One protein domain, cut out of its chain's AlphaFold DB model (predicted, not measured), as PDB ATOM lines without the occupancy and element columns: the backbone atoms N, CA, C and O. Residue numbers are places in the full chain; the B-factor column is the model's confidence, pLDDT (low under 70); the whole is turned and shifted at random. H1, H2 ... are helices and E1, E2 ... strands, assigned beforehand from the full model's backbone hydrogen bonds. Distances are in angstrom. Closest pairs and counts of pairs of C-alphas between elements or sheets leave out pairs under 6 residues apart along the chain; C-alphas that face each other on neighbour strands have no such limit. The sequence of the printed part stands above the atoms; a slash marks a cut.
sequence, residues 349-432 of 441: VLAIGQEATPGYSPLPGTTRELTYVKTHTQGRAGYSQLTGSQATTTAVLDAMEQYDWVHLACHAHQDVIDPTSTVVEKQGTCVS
ATOM      1  N   VAL A 349     -36.269  48.025  79.798       94.25
ATOM      2  CA  VAL A 349     -34.916  47.875  80.344       94.25
ATOM      3  C   VAL A 349     -34.193  46.726  79.651       94.25
ATOM      4  O   VAL A 349     -34.652  45.582  79.672       94.25
ATOM      5  N   LEU A 350     -33.029  47.022  79.081       95.31
ATOM      6  CA  LEU A 350     -32.078  46.045  78.570       95.31
ATOM      7  C   LEU A 350     -30.929  45.883  79.562       95.31
ATOM      8  O   LEU A 350     -30.186  46.828  79.811       95.31
ATOM      9  N   ALA A 351     -30.742  44.680  80.095       95.00
ATOM     10  CA  ALA A 351     -29.645  44.385  81.008       95.00
ATOM     11  C   ALA A 351     -28.602  43.470  80.345       95.00
ATOM     12  O   ALA A 351     -28.912  42.387  79.850       95.00
ATOM     13  N   ILE A 352     -27.349  43.901  80.308       93.25
ATOM     14  CA  ILE A 352     -26.267  43.227  79.590       93.25
ATOM     15  C   ILE A 352     -25.229  42.773  80.604       93.25
ATOM     16  O   ILE A 352     -24.690  43.591  81.344       93.25
ATOM     17  N   GLY A 353     -24.937  41.475  80.625       90.44
ATOM     18  CA  GLY A 353     -23.996  40.882  81.573       90.44
ATOM     19  C   GLY A 353     -22.895  40.095  80.889       90.44
ATOM     20  O   GLY A 353     -23.169  39.146  80.153       90.44
ATOM     21  N   GLN A 354     -21.642  40.425  81.187       85.12
ATOM     22  CA  GLN A 354     -20.494  39.617  80.790       85.12
ATOM     23  C   GLN A 354     -19.712  39.177  82.030       85.12
ATOM     24  O   GLN A 354     -18.845  39.891  82.522       85.12
ATOM     25  N   GLU A 355     -20.053  37.997  82.555       85.31
ATOM     26  CA  GLU A 355     -19.351  37.396  83.697       85.31
ATOM     27  C   GLU A 355     -17.977  36.843  83.289       85.31
ATOM     28  O   GLU A 355     -17.008  37.001  84.026       85.31
ATOM     29  N   ALA A 356     -17.880  36.206  82.118       84.44
ATOM     30  CA  ALA A 356     -16.668  35.543  81.646       84.44
ATOM     31  C   ALA A 356     -16.187  36.160  80.323       84.44
ATOM     32  O   ALA A 356     -16.517  35.677  79.237       84.44
ATOM     33  N   THR A 357     -15.391  37.228  80.420       80.81
ATOM     34  CA  THR A 357     -14.726  37.844  79.262       80.81
ATOM     35  C   THR A 357     -13.387  37.144  78.984       80.81
ATOM     36  O   THR A 357     -12.546  37.078  79.883       80.81
ATOM     37  N   PRO A 358     -13.140  36.629  77.763       76.19
ATOM     38  CA  PRO A 358     -11.842  36.062  77.401       76.19
ATOM     39  C   PRO A 358     -10.703  37.069  77.608       76.19
ATOM     40  O   PRO A 358     -10.799  38.199  77.146       76.19
ATOM     41  N   GLY A 359      -9.623  36.653  78.273       78.00
ATOM     42  CA  GLY A 359      -8.469  37.516  78.569       78.00
ATOM     43  C   GLY A 359      -8.548  38.276  79.898       78.00
ATOM     44  O   GLY A 359      -7.544  38.853  80.302       78.00
ATOM     45  N   TYR A 360      -9.682  38.213  80.605       77.75
ATOM     46  CA  TYR A 360      -9.907  38.930  81.863       77.75
ATOM     47  C   TYR A 360     -10.338  38.004  82.999       77.75
ATOM     48  O   TYR A 360     -10.771  36.868  82.788       77.75
ATOM     49  N   SER A 361     -10.218  38.499  84.231       79.94
ATOM     50  CA  SER A 361     -10.721  37.806  85.415       79.94
ATOM     51  C   SER A 361     -12.261  37.751  85.406       79.94
ATOM     52  O   SER A 361     -12.909  38.708  84.972       79.94
ATOM     53  N   PRO A 362     -12.885  36.648  85.863       80.31
ATOM     54  CA  PRO A 362     -14.343  36.561  85.916       80.31
ATOM     55  C   PRO A 362     -14.975  37.597  86.861       80.31
ATOM     56  O   PRO A 362     -14.443  37.868  87.938       80.31
ATOM     57  N   LEU A 363     -16.155  38.104  86.494       84.12
ATOM     58  CA  LEU A 363     -16.976  39.037  87.277       84.12
ATOM     59  C   LEU A 363     -18.262  38.351  87.782       84.12
ATOM     60  O   LEU A 363     -19.356  38.660  87.310       84.12
ATOM     61  N   PRO A 364     -18.196  37.441  88.774       84.38
ATOM     62  CA  PRO A 364     -19.377  36.703  89.247       84.38
ATOM     63  C   PRO A 364     -20.447  37.609  89.884       84.38
ATOM     64  O   PRO A 364     -21.611  37.228  90.016       84.38
ATOM     65  N   GLY A 365     -20.069  38.833  90.279       86.94
ATOM     66  CA  GLY A 365     -20.995  39.855  90.769       86.94
ATOM     67  C   GLY A 365     -22.037  40.279  89.731       86.94
ATOM     68  O   GLY A 365     -23.169  40.557  90.122       86.94
ATOM     69  N   THR A 366     -21.692  40.225  88.441       87.19
ATOM     70  CA  THR A 366     -22.558  40.585  87.309       87.19
ATOM     71  C   THR A 366     -23.876  39.817  87.339       87.19
ATOM     72  O   THR A 366     -24.949  40.401  87.226       87.19
ATOM     73  N   THR A 367     -23.831  38.504  87.572       88.31
ATOM     74  CA  THR A 367     -25.038  37.663  87.596       88.31
ATOM     75  C   THR A 367     -25.983  38.054  88.737       88.31
ATOM     76  O   THR A 367     -27.209  38.080  88.579       88.31
ATOM     77  N   ARG A 368     -25.420  38.430  89.891       91.38
ATOM     78  CA  ARG A 368     -26.199  38.914  91.035       91.38
ATOM     79  C   ARG A 368     -26.768  40.313  90.783       91.38
ATOM     80  O   ARG A 368     -27.924  40.555  91.111       91.38
ATOM     81  N   GLU A 369     -25.980  41.203  90.191       92.94
ATOM     82  CA  GLU A 369     -26.393  42.555  89.804       92.94
ATOM     83  C   GLU A 369     -27.580  42.526  88.834       92.94
ATOM     84  O   GLU A 369     -28.620  43.114  89.129       92.94
ATOM     85  N   LEU A 370     -27.503  41.730  87.761       93.00
ATOM     86  CA  LEU A 370     -28.609  41.575  86.810       93.00
ATOM     87  C   LEU A 370     -29.874  41.002  87.457       93.00
ATOM     88  O   LEU A 370     -30.988  41.415  87.129       93.00
ATOM     89  N   THR A 371     -29.716  40.070  88.401       94.06
ATOM     90  CA  THR A 371     -30.849  39.532  89.164       94.06
ATOM     91  C   THR A 371     -31.543  40.642  89.953       94.06
ATOM     92  O   THR A 371     -32.768  40.737  89.913       94.06
ATOM     93  N   TYR A 372     -30.779  41.525  90.605       94.88
ATOM     94  CA  TYR A 372     -31.352  42.673  91.301       94.88
ATOM     95  C   TYR A 372     -32.049  43.637  90.349       94.88
ATOM     96  O   TYR A 372     -33.177  44.030  90.646       94.88
ATOM     97  N   VAL A 373     -31.444  43.986  89.209       94.06
ATOM     98  CA  VAL A 373     -32.089  44.862  88.216       94.06
ATOM     99  C   VAL A 373     -33.426  44.266  87.784       94.06
ATOM    100  O   VAL A 373     -34.448  44.946  87.863       94.06
ATOM    101  N   LYS A 374     -33.456  42.975  87.434       94.81
ATOM    102  CA  LYS A 374     -34.687  42.264  87.067       94.81
ATOM    103  C   LYS A 374     -35.746  42.318  88.167       94.81
ATOM    104  O   LYS A 374     -36.917  42.528  87.878       94.81
ATOM    105  N   THR A 375     -35.367  42.109  89.426       95.75
ATOM    106  CA  THR A 375     -36.311  42.166  90.552       95.75
ATOM    107  C   THR A 375     -36.878  43.573  90.750       95.75
ATOM    108  O   THR A 375     -38.072  43.711  90.992       95.75
ATOM    109  N   HIS A 376     -36.066  44.622  90.608       92.88
ATOM    110  CA  HIS A 376     -36.521  46.003  90.813       92.88
ATOM    111  C   HIS A 376     -37.374  46.543  89.655       92.88
ATOM    112  O   HIS A 376     -38.143  47.486  89.861       92.88
ATOM    113  N   THR A 377     -37.272  45.949  88.462       92.81
ATOM    114  CA  THR A 377     -38.071  46.310  87.281       92.81
ATOM    115  C   THR A 377     -39.387  45.538  87.172       92.81
ATOM    116  O   THR A 377     -40.282  45.965  86.439       92.81
ATOM    117  N   GLN A 378     -39.558  44.439  87.915       91.75
ATOM    118  CA  GLN A 378     -40.782  43.630  87.893       91.75
ATOM    119  C   GLN A 378     -42.039  44.469  88.163       91.75
ATOM    120  O   GLN A 378     -42.166  45.129  89.192       91.75
ATOM    121  N   GLY A 379     -42.983  44.431  87.218       88.12
ATOM    122  CA  GLY A 379     -44.250  45.166  87.299       88.12
ATOM    123  C   GLY A 379     -44.133  46.682  87.099       88.12
ATOM    124  O   GLY A 379     -45.148  47.369  87.161       88.12
ATOM    125  N   ARG A 380     -42.923  47.203  86.853       90.25
ATOM    126  CA  ARG A 380     -42.642  48.637  86.661       90.25
ATOM    127  C   ARG A 380     -42.086  48.956  85.276       90.25
ATOM    128  O   ARG A 380     -42.297  50.057  84.784       90.25
ATOM    129  N   ALA A 381     -41.393  48.002  84.663       91.56
ATOM    130  CA  ALA A 381     -40.755  48.139  83.364       91.56
ATOM    131  C   ALA A 381     -40.761  46.797  82.612       91.56
ATOM    132  O   ALA A 381     -40.807  45.726  83.227       91.56
ATOM    133  N   GLY A 382     -40.698  46.843  81.281       92.38
ATOM    134  CA  GLY A 382     -40.312  45.668  80.501       92.38
ATOM    135  C   GLY A 382     -38.839  45.340  80.743       92.38
ATOM    136  O   GLY A 382     -38.046  46.234  81.029       92.38
ATOM    137  N   TYR A 383     -38.466  44.061  80.678       94.88
ATOM    138  CA  TYR A 383     -37.100  43.624  80.964       94.88
ATOM    139  C   TYR A 383     -36.643  42.551  79.980       94.88
ATOM    140  O   TYR A 383     -37.269  41.493  79.871       94.88
ATOM    141  N   SER A 384     -35.490  42.793  79.366       95.06
ATOM    142  CA  SER A 384     -34.758  41.830  78.546       95.06
ATOM    143  C   SER A 384     -33.301  41.775  78.971       95.06
ATOM    144  O   SER A 384     -32.783  42.704  79.590       95.06
ATOM    145  N   GLN A 385     -32.620  40.682  78.626       95.00
ATOM    146  CA  GLN A 385     -31.216  40.520  78.976       95.00
ATOM    147  C   GLN A 385     -30.388  39.867  77.872       95.00
ATOM    148  O   GLN A 385     -30.843  38.926  77.225       95.00
ATOM    149  N   LEU A 386     -29.144  40.322  77.730       93.00
ATOM    150  CA  LEU A 386     -28.118  39.697  76.896       93.00
ATOM    151  C   LEU A 386     -26.953  39.289  77.795       93.00
ATOM    152  O   LEU A 386     -26.362  40.129  78.468       93.00
ATOM    153  N   THR A 387     -26.620  37.999  77.833       91.62
ATOM    154  CA  THR A 387     -25.555  37.490  78.710       91.62
ATOM    155  C   THR A 387     -24.611  36.540  77.988       91.62
ATOM    156  O   THR A 387     -25.002  35.882  77.020       91.62
ATOM    157  N   GLY A 388     -23.359  36.472  78.448       84.50
ATOM    158  CA  GLY A 388     -22.369  35.518  77.946       84.50
ATOM    159  C   GLY A 388     -22.185  35.620  76.430       84.50
ATOM    160  O   GLY A 388     -21.839  36.683  75.913       84.50
ATOM    161  N   SER A 389     -22.461  34.522  75.718       84.50
ATOM    162  CA  SER A 389     -22.347  34.445  74.254       84.50
ATOM    163  C   SER A 389     -23.446  35.160  73.475       84.50
ATOM    164  O   SER A 389     -23.278  35.399  72.284       84.50
ATOM    165  N   GLN A 390     -24.547  35.544  74.127       85.12
ATOM    166  CA  GLN A 390     -25.599  36.355  73.504       85.12
ATOM    167  C   GLN A 390     -25.252  37.851  73.513       85.12
ATOM    168  O   GLN A 390     -25.769  38.611  72.701       85.12
ATOM    169  N   ALA A 391     -24.362  38.288  74.411       85.94
ATOM    170  CA  ALA A 391     -23.933  39.681  74.540       85.94
ATOM    171  C   ALA A 391     -22.822  40.040  73.536       85.94
ATOM    172  O   ALA A 391     -21.763  40.548  73.916       85.94
ATOM    173  N   THR A 392     -23.044  39.752  72.251       83.50
ATOM    174  CA  THR A 392     -22.124  40.158  71.181       83.50
ATOM    175  C   THR A 392     -22.214  41.662  70.930       83.50
ATOM    176  O   THR A 392     -23.204  42.312  71.269       83.50
ATOM    177  N   THR A 393     -21.174  42.231  70.321       78.75
ATOM    178  CA  THR A 393     -21.120  43.647  69.932       78.75
ATOM    179  C   THR A 393     -22.353  44.083  69.155       78.75
ATOM    180  O   THR A 393     -23.034  45.016  69.570       78.75
ATOM    181  N   THR A 394     -22.653  43.375  68.066       84.94
ATOM    182  CA  THR A 394     -23.771  43.671  67.170       84.94
ATOM    183  C   THR A 394     -25.105  43.539  67.893       84.94
ATOM    184  O   THR A 394     -25.875  44.486  67.901       84.94
ATOM    185  N   ALA A 395     -25.333  42.426  68.604       87.56
ATOM    186  CA  ALA A 395     -26.594  42.206  69.312       87.56
ATOM    187  C   ALA A 395     -26.861  43.273  70.381       87.56
ATOM    188  O   ALA A 395     -28.001  43.685  70.570       87.56
ATOM    189  N   VAL A 396     -25.815  43.731  71.078       88.06
ATOM    190  CA  VAL A 396     -25.958  44.818  72.046       88.06
ATOM    191  C   VAL A 396     -26.268  46.142  71.355       88.06
ATOM    192  O   VAL A 396     -27.177  46.821  71.809       88.06
ATOM    193  N   LEU A 397     -25.540  46.520  70.299       87.50
ATOM    194  CA  LEU A 397     -25.781  47.790  69.602       87.50
ATOM    195  C   LEU A 397     -27.191  47.837  68.998       87.50
ATOM    196  O   LEU A 397     -27.911  48.799  69.246       87.50
ATOM    197  N   ASP A 398     -27.615  46.764  68.328       88.81
ATOM    198  CA  ASP A 398     -28.961  46.643  67.759       88.81
ATOM    199  C   ASP A 398     -30.038  46.725  68.851       88.81
ATOM    200  O   ASP A 398     -31.078  47.359  68.677       88.81
ATOM    201  N   ALA A 399     -29.795  46.102  70.010       89.62
ATOM    202  CA  ALA A 399     -30.722  46.165  71.130       89.62
ATOM    203  C   ALA A 399     -30.740  47.556  71.782       89.62
ATOM    204  O   ALA A 399     -31.807  48.015  72.159       89.62
ATOM    205  N   MET A 400     -29.619  48.270  71.891       89.69
ATOM    206  CA  MET A 400     -29.590  49.612  72.494       89.69
ATOM    207  C   MET A 400     -30.475  50.627  71.752       89.69
ATOM    208  O   MET A 400     -30.947  51.571  72.374       89.69
ATOM    209  N   GLU A 401     -30.754  50.422  70.461       86.69
ATOM    210  CA  GLU A 401     -31.678  51.270  69.692       86.69
ATOM    211  C   GLU A 401     -33.162  51.053  70.042       86.69
ATOM    212  O   GLU A 401     -34.003  51.878  69.693       86.69
ATOM    213  N   GLN A 402     -33.498  49.944  70.709       88.44
ATOM    214  CA  GLN A 402     -34.882  49.498  70.926       88.44
ATOM    215  C   GLN A 402     -35.369  49.655  72.376       88.44
ATOM    216  O   GLN A 402     -36.538  49.386  72.651       88.44
ATOM    217  N   TYR A 403     -34.491  50.024  73.313       90.06
ATOM    218  CA  TYR A 403     -34.797  50.072  74.749       90.06
ATOM    219  C   TYR A 403     -34.558  51.469  75.313       90.06
ATOM    220  O   TYR A 403     -33.621  52.156  74.918       90.06
ATOM    221  N   ASP A 404     -35.386  51.863  76.280       89.00
ATOM    222  CA  ASP A 404     -35.293  53.173  76.923       89.00
ATOM    223  C   ASP A 404     -34.097  53.242  77.873       89.00
ATOM    224  O   ASP A 404     -33.389  54.248  77.923       89.00
ATOM    225  N   TRP A 405     -33.878  52.171  78.643       91.19
ATOM    226  CA  TRP A 405     -32.818  52.077  79.645       91.19
ATOM    227  C   TRP A 405     -31.900  50.898  79.352       91.19
ATOM    228  O   TRP A 405     -32.350  49.781  79.092       91.19
ATOM    229  N   VAL A 406     -30.598  51.135  79.478       92.25
ATOM    230  CA  VAL A 406     -29.564  50.122  79.271       92.25
ATOM    231  C   VAL A 406     -28.720  50.018  80.533       92.25
ATOM    232  O   VAL A 406     -28.196  51.012  81.028       92.25
ATOM    233  N   HIS A 407     -28.576  48.803  81.049       91.88
ATOM    234  CA  HIS A 407     -27.717  48.488  82.182       91.88
ATOM    235  C   HIS A 407     -26.582  47.568  81.717       91.88
ATOM    236  O   HIS A 407     -26.839  46.478  81.209       91.88
ATOM    237  N   LEU A 408     -25.333  48.008  81.874       90.44
ATOM    238  CA  LEU A 408     -24.131  47.289  81.441       90.44
ATOM    239  C   LEU A 408     -23.339  46.816  82.664       90.44
ATOM    240  O   LEU A 408     -22.786  47.637  83.393       90.44
ATOM    241  N   ALA A 409     -23.235  45.502  82.844       89.25
ATOM    242  CA  ALA A 409     -22.445  44.858  83.888       89.25
ATOM    243  C   ALA A 409     -21.346  43.985  83.246       89.25
ATOM    244  O   ALA A 409     -21.544  42.812  82.910       89.25
ATOM    245  N   CYS A 410     -20.184  44.588  82.994       84.12
ATOM    246  CA  CYS A 410     -19.071  43.989  82.249       84.12
ATOM    247  C   CYS A 410     -17.746  44.722  82.520       84.12
ATOM    248  O   CYS A 410     -17.721  45.759  83.185       84.12
ATOM    249  N   HIS A 411     -16.645  44.194  81.976       76.81
ATOM    250  CA  HIS A 411     -15.353  44.886  81.963       76.81
ATOM    251  C   HIS A 411     -15.419  46.152  81.104       76.81
ATOM    252  O   HIS A 411     -16.033  46.170  80.035       76.81
ATOM    253  N   ALA A 412     -14.778  47.213  81.580       69.25
ATOM    254  CA  ALA A 412     -14.620  48.466  80.859       69.25
ATOM    255  C   ALA A 412     -13.188  48.964  81.050       69.25
ATOM    256  O   ALA A 412     -12.674  48.965  82.170       69.25
ATOM    257  N   HIS A 413     -12.571  49.392  79.959       65.12
ATOM    258  CA  HIS A 413     -11.242  49.969  79.918       65.12
ATOM    259  C   HIS A 413     -11.333  51.403  79.412       65.12
ATOM    260  O   HIS A 413     -12.039  51.691  78.447       65.12
ATOM    261  N   GLN A 414     -10.598  52.288  80.067       55.09
ATOM    262  CA  GLN A 414     -10.541  53.704  79.753       55.09
ATOM    263  C   GLN A 414      -9.104  54.054  79.393       55.09
ATOM    264  O   GLN A 414      -8.205  53.885  80.222       55.09
ATOM    265  N   ASP A 415      -8.900  54.519  78.161       50.50
ATOM    266  CA  ASP A 415      -7.597  54.980  77.696       50.50
ATOM    267  C   ASP A 415      -7.491  56.494  77.919       50.50
ATOM    268  O   ASP A 415      -8.174  57.300  77.293       50.50
ATOM    269  N   VAL A 416      -6.622  56.856  78.861       48.59
ATOM    270  CA  VAL A 416      -6.370  58.227  79.339       48.59
ATOM    271  C   VAL A 416      -5.584  59.053  78.299       48.59
ATOM    272  O   VAL A 416      -5.505  60.277  78.373       48.59
ATOM    273  N   ILE A 417      -4.942  58.398  77.327       45.44
ATOM    274  CA  ILE A 417      -4.114  59.040  76.294       45.44
ATOM    275  C   ILE A 417      -4.911  59.205  74.997       45.44
ATOM    276  O   ILE A 417      -4.779  60.228  74.321       45.44
ATOM    277  N   ASP A 418      -5.753  58.228  74.665       46.66
ATOM    278  CA  ASP A 418      -6.701  58.306  73.556       46.66
ATOM    279  C   ASP A 418      -8.122  57.958  74.025       46.66
ATOM    280  O   ASP A 418      -8.533  56.799  73.942       46.66
ATOM    281  N   PRO A 419      -8.926  58.953  74.444       45.53
ATOM    282  CA  PRO A 419     -10.286  58.726  74.939       45.53
ATOM    283  C   PRO A 419     -11.189  57.995  73.935       45.53
ATOM    284  O   PRO A 419     -12.122  57.292  74.326       45.53
ATOM    285  N   THR A 420     -10.885  58.097  72.632       42.16
ATOM    286  CA  THR A 420     -11.621  57.396  71.564       42.16
ATOM    287  C   THR A 420     -11.382  55.880  71.544       42.16
ATOM    288  O   THR A 420     -12.150  55.149  70.910       42.16
ATOM    289  N   SER A 421     -10.371  55.418  72.283       43.94
ATOM    290  CA  SER A 421     -10.014  54.020  72.520       43.94
ATOM    291  C   SER A 421     -10.551  53.479  73.859       43.94
ATOM    292  O   SER A 421     -10.224  52.356  74.244       43.94
ATOM    293  N   THR A 422     -11.431  54.218  74.548       45.91
ATOM    294  CA  THR A 422     -12.218  53.691  75.678       45.91
ATOM    295  C   THR A 422     -13.146  52.580  75.182       45.91
ATOM    296  O   THR A 422     -13.938  52.770  74.254       45.91
ATOM    297  N   VAL A 423     -13.039  51.393  75.779       50.69
ATOM    298  CA  VAL A 423     -13.737  50.182  75.331       50.69
ATOM    299  C   VAL A 423     -14.512  49.530  76.464       50.69
ATOM    300  O   VAL A 423     -14.052  49.427  77.597       50.69
ATOM    301  N   VAL A 424     -15.700  49.034  76.138       48.59
ATOM    302  CA  VAL A 424     -16.426  48.088  76.985       48.59
ATOM    303  C   VAL A 424     -16.228  46.716  76.363       48.59
ATOM    304  O   VAL A 424     -16.543  46.497  75.189       48.59
ATOM    305  N   GLU A 425     -15.667  45.788  77.125       48.81
ATOM    306  CA  GLU A 425     -15.193  44.530  76.569       48.81
ATOM    307  C   GLU A 425     -16.278  43.466  76.520       48.81
ATOM    308  O   GLU A 425     -16.985  43.197  77.494       48.81
ATOM    309  N   LYS A 426     -16.394  42.834  75.350       48.22
ATOM    310  CA  LYS A 426     -17.360  41.773  75.059       48.22
ATOM    311  C   LYS A 426     -16.640  40.611  74.378       48.22
ATOM    312  O   LYS A 426     -15.496  40.747  73.946       48.22
ATOM    313  N   GLN A 427     -17.284  39.443  74.322       39.59
ATOM    314  CA  GLN A 427     -16.652  38.205  73.851       39.59
ATOM    315  C   GLN A 427     -15.871  38.388  72.540       39.59
ATOM    316  O   GLN A 427     -16.446  38.650  71.486       39.59
ATOM    317  N   GLY A 428     -14.548  38.218  72.626       38.22
ATOM    318  CA  GLY A 428     -13.644  38.088  71.482       38.22
ATOM    319  C   GLY A 428     -13.455  39.332  70.610       38.22
ATOM    320  O   GLY A 428     -12.719  39.250  69.634       38.22
ATOM    321  N   THR A 429     -14.078  40.467  70.935       36.50
ATOM    322  CA  THR A 429     -13.888  41.733  70.211       36.50
ATOM    323  C   THR A 429     -14.104  42.924  71.142       36.50
ATOM    324  O   THR A 429     -15.142  43.030  71.796       36.50
ATOM    325  N   CYS A 430     -13.126  43.832  71.187       36.00
ATOM    326  CA  CYS A 430     -13.266  45.118  71.860       36.00
ATOM    327  C   CYS A 430     -14.345  45.944  71.157       36.00
ATOM    328  O   CYS A 430     -14.322  46.086  69.933       36.00
ATOM    329  N   VAL A 431     -15.272  46.509  71.924       38.69
ATOM    330  CA  VAL A 431     -16.209  47.511  71.417       38.69
ATOM    331  C   VAL A 431     -15.820  48.828  72.037       38.69
ATOM    332  O   VAL A 431     -15.902  48.976  73.255       38.69
ATOM    333  N   SER A 432     -15.443  49.800  71.213       34.41
ATOM    334  CA  SER A 432     -15.499  51.192  71.634       34.41
ATOM    335  C   SER A 432     -16.973  51.544  71.783       34.41
ATOM    336  O   SER A 432     -17.679  51.825  70.815       34.41
TER     337      SER A 432
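This is residues 349 to 432 of the 441 residues of the protein "CHAT domain-containing protein" of Thanatephorus cucumeris (strain AG1-IB / isolate 7/3/14) (UniProt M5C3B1). A small slab of three side-by-side strands, E2, E1 and E3, is covered by a helix on each face, H1 over one and H2 over the other, both running along the strands over the middle strand E1. Past the end toward which these strands run lies a small, separate hairpin, E4 and E5, close to the first residues of H2, and the long link before it reaches far out along the longest axis. The printed part has 84 residues, with two named helices and five named strands in the order E1 H1 E2 H2 E3 E4 E5; the sheet E2 E1 E3 is parallel, the sheet E4 E5 antiparallel, and the class is mixed, helices and strands. The whole is compact, with a radius of gyration of the C-alphas of 13.2 A, yet elongated in outline, spanning 43 by 27 by 22 A.

Find C-alpha 349 at (-34.916, 47.875, 80.344); there E1 begins, residues 349 to 353, 13.0 A long. After a long link, look at C-alpha 365 at (-20.995, 39.855, 90.769), where H1, residues 365 to 377, sets out; it is 18.6 A from first to last C-alpha. E2 follows as residues 382 to 387, 17.0 A, and then H2 as residues 393 to 400, 10.7 A. E3 is residues 405 to 409, 13.3 A. Farther on you reach two short strands, E4, residues 423 to 426, 9.2 A, and E5, residues 429 to 431, 6.3 A, which ends at C-alpha 431 at (-16.209, 47.511, 71.417).

Begin with E1, the inner strand of the sheet that runs E2 E1 E3. E1 and E2 are parallel at 17 degrees, with N 351 and O 384 within hydrogen-bond range at 2.9 A. E1 and E3 are parallel at 13 degrees, with N 352 and O 407 at 2.8 A and N 407 and O 350 at 2.8 A. E1, H1 and E2 form a strand-helix-strand unit, two parallel neighbour strands with a helix between them in the chain, and its crossover is right-handed. E2, H2 and E3 form a split unit, with E1 between its two strands in the sheet, also right-handed. H1 is on the sheet at a height of 8.7 A, over E1 and along it at 8 degrees on the local plane; their closest C-alphas are those of Gly 353 and Thr 366, 5.9 A apart. H2 is on the opposite face at a height of 10.0 A, over E1 and along it at 9 degrees on the local plane; the closest C-alphas are those of Leu 350 and Met 400, 7.5 A apart. In both helices every O i to N i+4 pair is within hydrogen-bond range. Now look at E4 and E5, an antiparallel hairpin at 139 degrees, where N 424 and O 431 are 2.9 A apart. Residues 412 to 413 also pair, antiparallel, with residues 423 to 424 of E4. The closest C-alphas of H2 and E5 are those of Thr 393 and Val 431, 6.4 A apart, while E5 is apart from H1, E1, E2 and E3.

The two C-alphas farthest apart are those of Gly 379 and Ile 417, 43.9 A. The printed part runs from 349 to 432 with no cut. Two links are long, E1 to H1 with 11 residues and E3 to E4 with 13; the latter, residues 410 to 422, has C-alphas 5 to 24 A from the mean of all C-alphas. The mean pLDDT of the printed part is 78.0, and in the B-factor column you find residues 412 to 432 under 70, with means of 49 for E4 and 37 for E5.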